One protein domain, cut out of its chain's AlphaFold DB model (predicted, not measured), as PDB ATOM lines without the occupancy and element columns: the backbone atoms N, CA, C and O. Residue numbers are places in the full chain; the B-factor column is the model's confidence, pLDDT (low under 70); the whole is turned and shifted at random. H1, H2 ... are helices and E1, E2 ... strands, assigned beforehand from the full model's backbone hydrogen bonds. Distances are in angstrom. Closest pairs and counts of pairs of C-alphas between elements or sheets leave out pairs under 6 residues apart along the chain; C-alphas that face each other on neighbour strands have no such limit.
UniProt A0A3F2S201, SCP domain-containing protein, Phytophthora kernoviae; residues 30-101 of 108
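AT A GLANCE: This is residues 30 to 101 of the 108 residues of the protein "SCP domain-containing protein" of Phytophthora kernoviae (UniProt A0A3F2S201). A long helix, H1, packs lengthwise along a two-stranded hairpin, E1 and E2, while short H2 packs steeply across H1. The printed part has 72 residues, in order H1, H2, E1, E2; the sheet is antiparallel, the class mixed. It is compact, radius of gyration of the C-alphas 12.0 A, yet elongated, spanning 38 by 20 by 18 A.

HOW THE PARTS SIT: Start at H1, residues 31 to 47; it touches H2, residues 60 to 66, closest at C-alphas 36 and 63, 5.5 A, opposite ways at a steep tilt of 64 degrees. Look next at E1, residues 78 to 85: its C-alpha 80 is 4.2 A from C-alpha 34, the closest to H1. E2, residues 93 to 100, forms a hairpin with E1; N 82 and O 96 are 2.9 A apart, within hydrogen-bond range. In both helices every O i to N i+4 pair is within range.

IN THESE COORDINATES: Find C-alpha 31 at (-14.326, 14.801, 27.131); H1 runs 24.1 A, H2 9.8 A, E1 24.5 A, and E2 23.7 A to C-alpha 100 at (-13.411, 26.344, 29.536).

THE WHOLE: C-alphas 75 and 88 are farthest apart, 38.7 A. The printed part has no cut; the links H1 to H2 and H2 to E1 are long. Residues 69 to 71 have pLDDT under 70.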
ATOM      1  N   ASN A  30     -14.571  18.735  24.479       92.81
ATOM      2  CA  ASN A  30     -13.631  18.189  25.453       92.81
ATOM      3  C   ASN A  30     -14.326  17.156  26.356       92.81
ATOM      4  O   ASN A  30     -15.329  17.441  27.016       92.81
ATOM      5  N   SER A  31     -13.765  15.949  26.409       90.44
ATOM      6  CA  SER A  31     -14.326  14.801  27.131       90.44
ATOM      7  C   SER A  31     -14.445  15.002  28.649       90.44
ATOM      8  O   SER A  31     -15.382  14.486  29.265       90.44
ATOM      9  N   LYS A  32     -13.565  15.791  29.275       91.19
ATOM     10  CA  LYS A  32     -13.642  16.085  30.716       91.19
ATOM     11  C   LYS A  32     -14.794  17.035  31.033       91.19
ATOM     12  O   LYS A  32     -15.571  16.774  31.953       91.19
ATOM     13  N   LEU A  33     -14.973  18.086  30.228       92.88
ATOM     14  CA  LEU A  33     -16.142  18.973  30.326       92.88
ATOM     15  C   LEU A  33     -17.445  18.221  30.074       92.88
ATOM     16  O   LEU A  33     -18.444  18.468  30.754       92.88
ATOM     17  N   GLN A  34     -17.414  17.288  29.125       93.44
ATOM     18  CA  GLN A  34     -18.523  16.406  28.799       93.44
ATOM     19  C   GLN A  34     -18.907  15.512  29.990       93.44
ATOM     20  O   GLN A  34     -20.088  15.406  30.320       93.44
ATOM     21  N   SER A  35     -17.919  14.932  30.677       92.50
ATOM     22  CA  SER A  35     -18.128  14.145  31.897       92.50
ATOM     23  C   SER A  35     -18.728  14.989  33.027       92.50
ATOM     24  O   SER A  35     -19.725  14.597  33.633       92.50
ATOM     25  N   ALA A  36     -18.186  16.188  33.265       93.94
ATOM     26  CA  ALA A  36     -18.714  17.105  34.276       93.94
ATOM     27  C   ALA A  36     -20.166  17.534  33.978       93.94
ATOM     28  O   ALA A  36     -20.997  17.596  34.886       93.94
ATOM     29  N   ALA A  37     -20.491  17.799  32.707       95.62
ATOM     30  CA  ALA A  37     -21.847  18.139  32.281       95.62
ATOM     31  C   ALA A  37     -22.821  16.964  32.475       95.62
ATOM     32  O   ALA A  37     -23.946  17.164  32.941       95.62
ATOM     33  N   GLN A  38     -22.387  15.740  32.155       95.50
ATOM     34  CA  GLN A  38     -23.207  14.539  32.314       95.50
ATOM     35  C   GLN A  38     -23.501  14.248  33.782       95.50
ATOM     36  O   GLN A  38     -24.651  13.980  34.121       95.50
ATOM     37  N   GLY A  39     -22.489  14.356  34.649       95.38
ATOM     38  CA  GLY A  39     -22.658  14.189  36.090       95.38
ATOM     39  C   GLY A  39     -23.727  15.127  36.649       95.38
ATOM     40  O   GLY A  39     -24.647  14.669  37.320       95.38
ATOM     41  N   HIS A  40     -23.674  16.414  36.291       97.50
ATOM     42  CA  HIS A  40     -24.660  17.396  36.759       97.50
ATOM     43  C   HIS A  40     -26.063  17.169  36.184       97.50
ATOM     44  O   HIS A  40     -27.055  17.267  36.899       97.50
ATOM     45  N   SER A  41     -26.167  16.820  34.899       97.50
ATOM     46  CA  SER A  41     -27.470  16.526  34.285       97.50
ATOM     47  C   SER A  41     -28.138  15.314  34.941       97.50
ATOM     48  O   SER A  41     -29.340  15.339  35.199       97.50
ATOM     49  N   ASN A  42     -27.356  14.276  35.253       97.50
ATOM     50  CA  ASN A  42     -27.840  13.084  35.948       97.50
ATOM     51  C   ASN A  42     -28.236  13.384  37.397       97.50
ATOM     52  O   ASN A  42     -29.267  12.889  37.848       97.50
ATOM     53  N   ASP A  43     -27.448  14.196  38.104       97.94
ATOM     54  CA  ASP A  43     -27.756  14.649  39.462       97.94
ATOM     55  C   ASP A  43     -29.107  15.369  39.509       97.94
ATOM     56  O   ASP A  43     -30.023  14.964  40.226       97.94
ATOM     57  N   MET A  44     -29.277  16.367  38.642       98.12
ATOM     58  CA  MET A  44     -30.519  17.121  38.518       98.12
ATOM     59  C   MET A  44     -31.726  16.227  38.193       98.12
ATOM     60  O   MET A  44     -32.794  16.371  38.794       98.12
ATOM     61  N   ALA A  45     -31.548  15.264  37.284       97.94
ATOM     62  CA  ALA A  45     -32.595  14.320  36.912       97.94
ATOM     63  C   ALA A  45     -32.967  13.350  38.042       97.94
ATOM     64  O   ALA A  45     -34.142  13.013  38.190       97.94
ATOM     65  N   THR A  46     -31.984  12.918  38.831       97.88
ATOM     66  CA  THR A  46     -32.171  11.975  39.943       97.88
ATOM     67  C   THR A  46     -32.833  12.656  41.135       97.88
ATOM     68  O   THR A  46     -33.764  12.112  41.723       97.88
ATOM     69  N   ASN A  47     -32.394  13.871  41.460       97.56
ATOM     70  CA  ASN A  47     -32.831  14.606  42.645       97.56
ATOM     71  C   ASN A  47     -33.998  15.566  42.378       97.56
ATOM     72  O   ASN A  47     -34.443  16.270  43.280       97.56
ATOM     73  N   ASN A  48     -34.511  15.595  41.144       96.88
ATOM     74  CA  ASN A  48     -35.596  16.473  40.707       96.88
ATOM     75  C   ASN A  48     -35.346  17.968  41.010       96.88
ATOM     76  O   ASN A  48     -36.263  18.722  41.339       96.88
ATOM     77  N   ILE A  49     -34.092  18.397  40.866       95.56
ATOM     78  CA  ILE A  49     -33.656  19.788  41.027       95.56
ATOM     79  C   ILE A  49     -33.236  20.359  39.676       95.56
ATOM     80  O   ILE A  49     -32.757  19.630  38.815       95.56
ATOM     81  N   PHE A  50     -33.399  21.664  39.473       95.50
ATOM     82  CA  PHE A  50     -32.915  22.342  38.271       95.50
ATOM     83  C   PHE A  50     -32.188  23.621  38.674       95.50
ATOM     84  O   PHE A  50     -32.788  24.523  39.257       95.50
ATOM     85  N   GLY A  51     -30.892  23.698  38.389       94.75
ATOM     86  CA  GLY A  51     -30.074  24.843  38.772       94.75
ATOM     87  C   GLY A  51     -28.582  24.588  38.607       94.75
ATOM     88  O   GLY A  51     -28.157  23.557  38.090       94.75
ATOM     89  N   HIS A  52     -27.769  25.548  39.045       94.12
ATOM     90  CA  HIS A  52     -26.310  25.470  38.922       94.12
ATOM     91  C   HIS A  52     -25.629  24.717  40.073       94.12
ATOM     92  O   HIS A  52     -24.528  24.191  39.891       94.12
ATOM     93  N   THR A  53     -26.272  24.653  41.236       96.31
ATOM     94  CA  THR A  53     -25.766  23.947  42.418       96.31
ATOM     95  C   THR A  53     -26.257  22.504  42.397       96.31
ATOM     96  O   THR A  53     -27.444  22.274  42.168       96.31
ATOM     97  N   GLY A  54     -25.347  21.548  42.593       95.38
ATOM     98  CA  GLY A  54     -25.696  20.128  42.697       95.38
ATOM     99  C   GLY A  54     -26.409  19.811  44.011       95.38
ATOM    100  O   GLY A  54     -26.364  20.609  44.952       95.38
ATOM    101  N   SER A  55     -27.041  18.640  44.107       96.62
ATOM    102  CA  SER A  55     -27.726  18.217  45.340       96.62
ATOM    103  C   SER A  55     -26.773  18.068  46.533       96.62
ATOM    104  O   SER A  55     -27.197  18.135  47.682       96.62
ATOM    105  N   ASP A  56     -25.485  17.863  46.256       94.88
ATOM    106  CA  ASP A  56     -24.383  17.777  47.218       94.88
ATOM    107  C   ASP A  56     -23.767  19.146  47.574       94.88
ATOM    108  O   ASP A  56     -22.786  19.218  48.313       94.88
ATOM    109  N   GLY A  57     -24.317  20.243  47.041       95.75
ATOM    110  CA  GLY A  57     -23.781  21.594  47.207       95.75
ATOM    111  C   GLY A  57     -22.641  21.945  46.246       95.75
ATOM    112  O   GLY A  57     -22.106  23.052  46.322       95.75
ATOM    113  N   SER A  58     -22.265  21.053  45.321       94.56
ATOM    114  CA  SER A  58     -21.185  21.318  44.369       94.56
ATOM    115  C   SER A  58     -21.523  22.469  43.415       94.56
ATOM    116  O   SER A  58     -22.641  22.605  42.906       94.56
ATOM    117  N   SER A  59     -20.519  23.290  43.109       92.81
ATOM    118  CA  SER A  59     -20.560  24.249  42.002       92.81
ATOM    119  C   SER A  59     -20.077  23.613  40.693       92.81
ATOM    120  O   SER A  59     -19.429  22.562  40.690       92.81
ATOM    121  N   MET A  60     -20.313  24.289  39.564       90.06
ATOM    122  CA  MET A  60     -19.730  23.904  38.269       90.06
ATOM    123  C   MET A  60     -18.203  23.753  38.358       90.06
ATOM    124  O   MET A  60     -17.650  22.789  37.832       90.06
ATOM    125  N   ALA A  61     -17.531  24.666  39.067       88.12
ATOM    126  CA  ALA A  61     -16.086  24.626  39.260       88.12
ATOM    127  C   ALA A  61     -15.647  23.362  40.011       88.12
ATOM    128  O   ALA A  61     -14.699  22.704  39.591       88.12
ATOM    129  N   ASN A  62     -16.369  22.969  41.070       90.62
ATOM    130  CA  ASN A  62     -16.068  21.732  41.795       90.62
ATOM    131  C   ASN A  62     -16.176  20.512  40.876       90.62
ATOM    132  O   ASN A  62     -15.298  19.654  40.906       90.62
ATOM    133  N   ARG A  63     -17.207  20.458  40.023       92.19
ATOM    134  CA  ARG A  63     -17.434  19.339  39.097       92.19
ATOM    135  C   ARG A  63     -16.400  19.272  37.971       92.19
ATOM    136  O   ARG A  63     -15.956  18.180  37.629       92.19
ATOM    137  N   ILE A  64     -15.979  20.414  37.422       87.69
ATOM    138  CA  ILE A  64     -14.905  20.471  36.413       87.69
ATOM    139  C   ILE A  64     -13.569  20.021  37.026       87.69
ATOM    140  O   ILE A  64     -12.878  19.186  36.443       87.69
ATOM    141  N   THR A  65     -13.248  20.489  38.236       85.62
ATOM    142  CA  THR A  65     -12.041  20.059  38.957       85.62
ATOM    143  C   THR A  65     -12.083  18.572  39.312       85.62
ATOM    144  O   THR A  65     -11.087  17.877  39.125       85.62
ATOM    145  N   ALA A  66     -13.231  18.051  39.755       84.38
ATOM    146  CA  ALA A  66     -13.417  16.627  40.048       84.38
ATOM    147  C   ALA A  66     -13.298  15.740  38.794       84.38
ATOM    148  O   ALA A  66     -12.812  14.616  38.886       84.38
ATOM    149  N   ALA A  67     -13.653  16.259  37.614       82.31
ATOM    150  CA  ALA A  67     -13.376  15.618  36.325       82.31
ATOM    151  C   ALA A  67     -11.885  15.682  35.916       82.31
ATOM    152  O   ALA A  67     -11.522  15.283  34.807       82.31
ATOM    153  N   GLY A  68     -11.011  16.175  36.802       72.06
ATOM    154  CA  GLY A  68      -9.562  16.206  36.629       72.06
ATOM    155  C   GLY A  68      -9.071  17.344  35.738       72.06
ATOM    156  O   GLY A  68      -8.076  17.161  35.032       72.06
ATOM    157  N   ALA A  69      -9.774  18.484  35.711       66.44
ATOM    158  CA  ALA A  69      -9.436  19.618  34.855       66.44
ATOM    159  C   ALA A  69      -9.313  20.935  35.642       66.44
ATOM    160  O   ALA A  69     -10.247  21.354  36.320       66.44
ATOM    161  N   ASN A  70      -8.176  21.629  35.508       68.12
ATOM    162  CA  ASN A  70      -8.004  23.010  35.973       68.12
ATOM    163  C   ASN A  70      -8.008  23.950  34.759       68.12
ATOM    164  O   ASN A  70      -6.959  24.332  34.248       68.12
ATOM    165  N   ILE A  71      -9.209  24.213  34.240       69.75
ATOM    166  CA  ILE A  71      -9.424  24.858  32.931       69.75
ATOM    167  C   ILE A  71     -10.407  26.036  32.989       69.75
ATOM    168  O   ILE A  71     -11.063  26.386  32.009       69.75
ATOM    169  N   LEU A  72     -10.563  26.645  34.162       72.31
ATOM    170  CA  LEU A  72     -11.432  27.807  34.316       72.31
ATOM    171  C   LEU A  72     -10.689  29.060  33.855       72.31
ATOM    172  O   LEU A  72      -9.747  29.512  34.500       72.31
ATOM    173  N   SER A  73     -11.120  29.614  32.726       75.56
ATOM    174  CA  SER A  73     -10.523  30.796  32.114       75.56
ATOM    175  C   SER A  73     -11.581  31.563  31.317       75.56
ATOM    176  O   SER A  73     -12.478  30.941  30.741       75.56
ATOM    177  N   PRO A  74     -11.500  32.907  31.272       72.75
ATOM    178  CA  PRO A  74     -12.446  33.728  30.520       72.75
ATOM    179  C   PRO A  74     -12.326  33.531  29.000       72.75
ATOM    180  O   PRO A  74     -13.306  33.697  28.277       72.75
ATOM    181  N   SER A  75     -11.150  33.141  28.502       82.50
ATOM    182  CA  SER A  75     -10.911  32.914  27.073       82.50
ATOM    183  C   SER A  75     -11.213  31.469  26.706       82.50
ATOM    184  O   SER A  75     -10.304  30.647  26.641       82.50
ATOM    185  N   VAL A  76     -12.484  31.136  26.505       87.19
ATOM    186  CA  VAL A  76     -12.932  29.751  26.288       87.19
ATOM    187  C   VAL A  76     -12.574  29.223  24.893       87.19
ATOM    188  O   VAL A  76     -12.777  29.897  23.883       87.19
ATOM    189  N   THR A  77     -12.061  27.995  24.842       90.94
ATOM    190  CA  THR A  77     -11.706  27.275  23.602       90.94
ATOM    191  C   THR A  77     -12.360  25.896  23.521       90.94
ATOM    192  O   THR A  77     -12.469  25.319  22.441       90.94
ATOM    193  N   MET A  78     -12.838  25.379  24.654       92.94
ATOM    194  CA  MET A  78     -13.399  24.042  24.794       92.94
ATOM    195  C   MET A  78     -14.848  24.080  25.278       92.94
ATOM    196  O   MET A  78     -15.282  25.010  25.964       92.94
ATOM    197  N   PHE A  79     -15.572  23.022  24.933       94.06
ATOM    198  CA  PHE A  79     -16.998  22.848  25.143       94.06
ATOM    199  C   PHE A  79     -17.314  21.436  25.646       94.06
ATOM    200  O   PHE A  79     -16.718  20.457  25.203       94.06
ATOM    201  N   GLY A  80     -18.303  21.321  26.527       93.81
ATOM    202  CA  GLY A  80     -18.957  20.053  26.843       93.81
ATOM    203  C   GLY A  80     -20.422  20.290  27.181       93.81
ATOM    204  O   GLY A  80     -20.758  21.308  27.786       93.81
ATOM    205  N   SER A  81     -21.312  19.375  26.803       96.00
ATOM    206  CA  SER A  81     -22.738  19.522  27.121       96.00
ATOM    207  C   SER A  81     -23.416  18.188  27.331       96.00
ATOM    208  O   SER A  81     -23.059  17.230  26.677       96.00
ATOM    209  N   ALA A  82     -24.412  18.082  28.194       95.94
ATOM    210  CA  ALA A  82     -25.117  16.823  28.402       95.94
ATOM    211  C   ALA A  82     -26.622  17.025  28.515       95.94
ATOM    212  O   ALA A  82     -27.093  18.132  28.772       95.94
ATOM    213  N   LEU A  83     -27.346  15.925  28.315       95.94
ATOM    214  CA  LEU A  83     -28.786  15.817  28.484       95.94
ATOM    215  C   LEU A  83     -29.082  14.546  29.286       95.94
ATOM    216  O   LEU A  83     -28.599  13.467  28.944       95.94
ATOM    217  N   ALA A  84     -29.908  14.676  30.314       96.50
ATOM    218  CA  ALA A  84     -30.533  13.577  31.033       96.50
ATOM    219  C   ALA A  84     -32.056  13.744  30.978       96.50
ATOM    220  O   ALA A  84     -32.575  14.864  30.980       96.50
ATOM    221  N   VAL A  85     -32.780  12.629  30.899       95.75
ATOM    222  CA  VAL A  85     -34.243  12.616  30.810       95.75
ATOM    223  C   VAL A  85     -34.790  11.744  31.932       95.75
ATOM    224  O   VAL A  85     -34.386  10.594  32.060       95.75
ATOM    225  N   ASN A  86     -35.718  12.288  32.715       96.56
ATOM    226  CA  ASN A  86     -36.477  11.553  33.722       96.56
ATOM    227  C   ASN A  86     -37.973  11.859  33.521       96.56
ATOM    228  O   ASN A  86     -38.434  12.899  33.979       96.56
ATOM    229  N   PRO A  87     -38.737  11.014  32.802       95.81
ATOM    230  CA  PRO A  87     -40.138  11.289  32.461       95.81
ATOM    231  C   PRO A  87     -41.057  11.506  33.668       95.81
ATOM    232  O   PRO A  87     -42.055  12.217  33.538       95.81
ATOM    233  N   ASP A  88     -40.694  10.921  34.810       96.81
ATOM    234  CA  ASP A  88     -41.466  10.942  36.053       96.81
ATOM    235  C   ASP A  88     -41.125  12.152  36.939       96.81
ATOM    236  O   ASP A  88     -41.752  12.370  37.976       96.81
ATOM    237  N   SER A  89     -40.136  12.959  36.546       96.19
ATOM    238  CA  SER A  89     -39.734  14.157  37.276       96.19
ATOM    239  C   SER A  89     -40.484  15.413  36.821       96.19
ATOM    240  O   SER A  89     -41.121  15.457  35.765       96.19
ATOM    241  N   THR A  90     -40.354  16.493  37.595       95.62
ATOM    242  CA  THR A  90     -41.007  17.781  37.318       95.62
ATOM    243  C   THR A  90     -40.585  18.361  35.966       95.62
ATOM    244  O   THR A  90     -41.431  18.799  35.184       95.62
ATOM    245  N   TYR A  91     -39.280  18.370  35.674       94.56
ATOM    246  CA  TYR A  91     -38.731  19.073  34.507       94.56
ATOM    247  C   TYR A  91     -38.556  18.180  33.280       94.56
ATOM    248  O   TYR A  91     -38.427  18.693  32.168       94.56
ATOM    249  N   LYS A  92     -38.575  16.853  33.461       96.38
ATOM    250  CA  LYS A  92     -38.444  15.814  32.427       96.38
ATOM    251  C   LYS A  92     -37.110  15.772  31.689       96.38
ATOM    252  O   LYS A  92     -36.652  14.689  31.342       96.38
ATOM    253  N   ARG A  93     -36.486  16.918  31.422       96.31
ATOM    254  CA  ARG A  93     -35.219  17.080  30.708       96.31
ATOM    255  C   ARG A  93     -34.309  18.004  31.502       96.31
ATOM    256  O   ARG A  93     -34.706  19.100  31.882       96.31
ATOM    257  N   TYR A  94     -33.074  17.569  31.677       97.00
ATOM    258  CA  TYR A  94     -32.048  18.254  32.447       97.00
ATOM    259  C   TYR A  94     -30.808  18.341  31.595       97.00
ATOM    260  O   TYR A  94     -30.378  17.340  31.027       97.00
ATOM    261  N   TRP A  95     -30.255  19.535  31.467       96.19
ATOM    262  CA  TRP A  95     -29.130  19.761  30.584       96.19
ATOM    263  C   TRP A  95     -28.079  20.605  31.270       96.19
ATOM    264  O   TRP A  95     -28.350  21.368  32.194       96.19
ATOM    265  N   THR A  96     -26.842  20.438  30.834       96.38
ATOM    266  CA  THR A  96     -25.711  21.215  31.330       96.38
ATOM    267  C   THR A  96     -24.817  21.552  30.159       96.38
ATOM    268  O   THR A  96     -24.602  20.707  29.295       96.38
ATOM    269  N   GLN A  97     -24.303  22.777  30.133       94.62
ATOM    270  CA  GLN A  97     -23.349  23.254  29.144       94.62
ATOM    271  C   GLN A  97     -22.183  23.908  29.884       94.62
ATOM    272  O   GLN A  97     -22.395  24.789  30.713       94.62
ATOM    273  N   ASN A  98     -20.968  23.456  29.588       93.00
ATOM    274  CA  ASN A  98     -19.739  23.915  30.215       93.00
ATOM    275  C   ASN A  98     -18.792  24.477  29.149       93.00
ATOM    276  O   ASN A  98     -18.602  23.868  28.092       93.00
ATOM    277  N   PHE A  99     -18.148  25.595  29.475       91.38
ATOM    278  CA  PHE A  99     -17.118  26.237  28.662       91.38
ATOM    279  C   PHE A  99     -15.852  26.431  29.484       91.38
ATOM    280  O   PHE A  99     -15.927  26.735  30.675       91.38
ATOM    281  N   ALA A 100     -14.695  26.257  28.852       90.06
ATOM    282  CA  ALA A 100     -13.411  26.344  29.536       90.06
ATOM    283  C   ALA A 100     -12.240  26.538  28.562       90.06
ATOM    284  O   ALA A 100     -12.393  26.419  27.343       90.06
ATOM    285  N   SER A 101     -11.053  26.802  29.108       87.88
ATOM    286  CA  SER A 101      -9.776  26.690  28.399       87.88
ATOM    287  C   SER A 101      -8.634  26.335  29.348       87.88
ATOM    288  O   SER A 101      -8.680  26.629  30.537       87.88
TER     289      SER A 101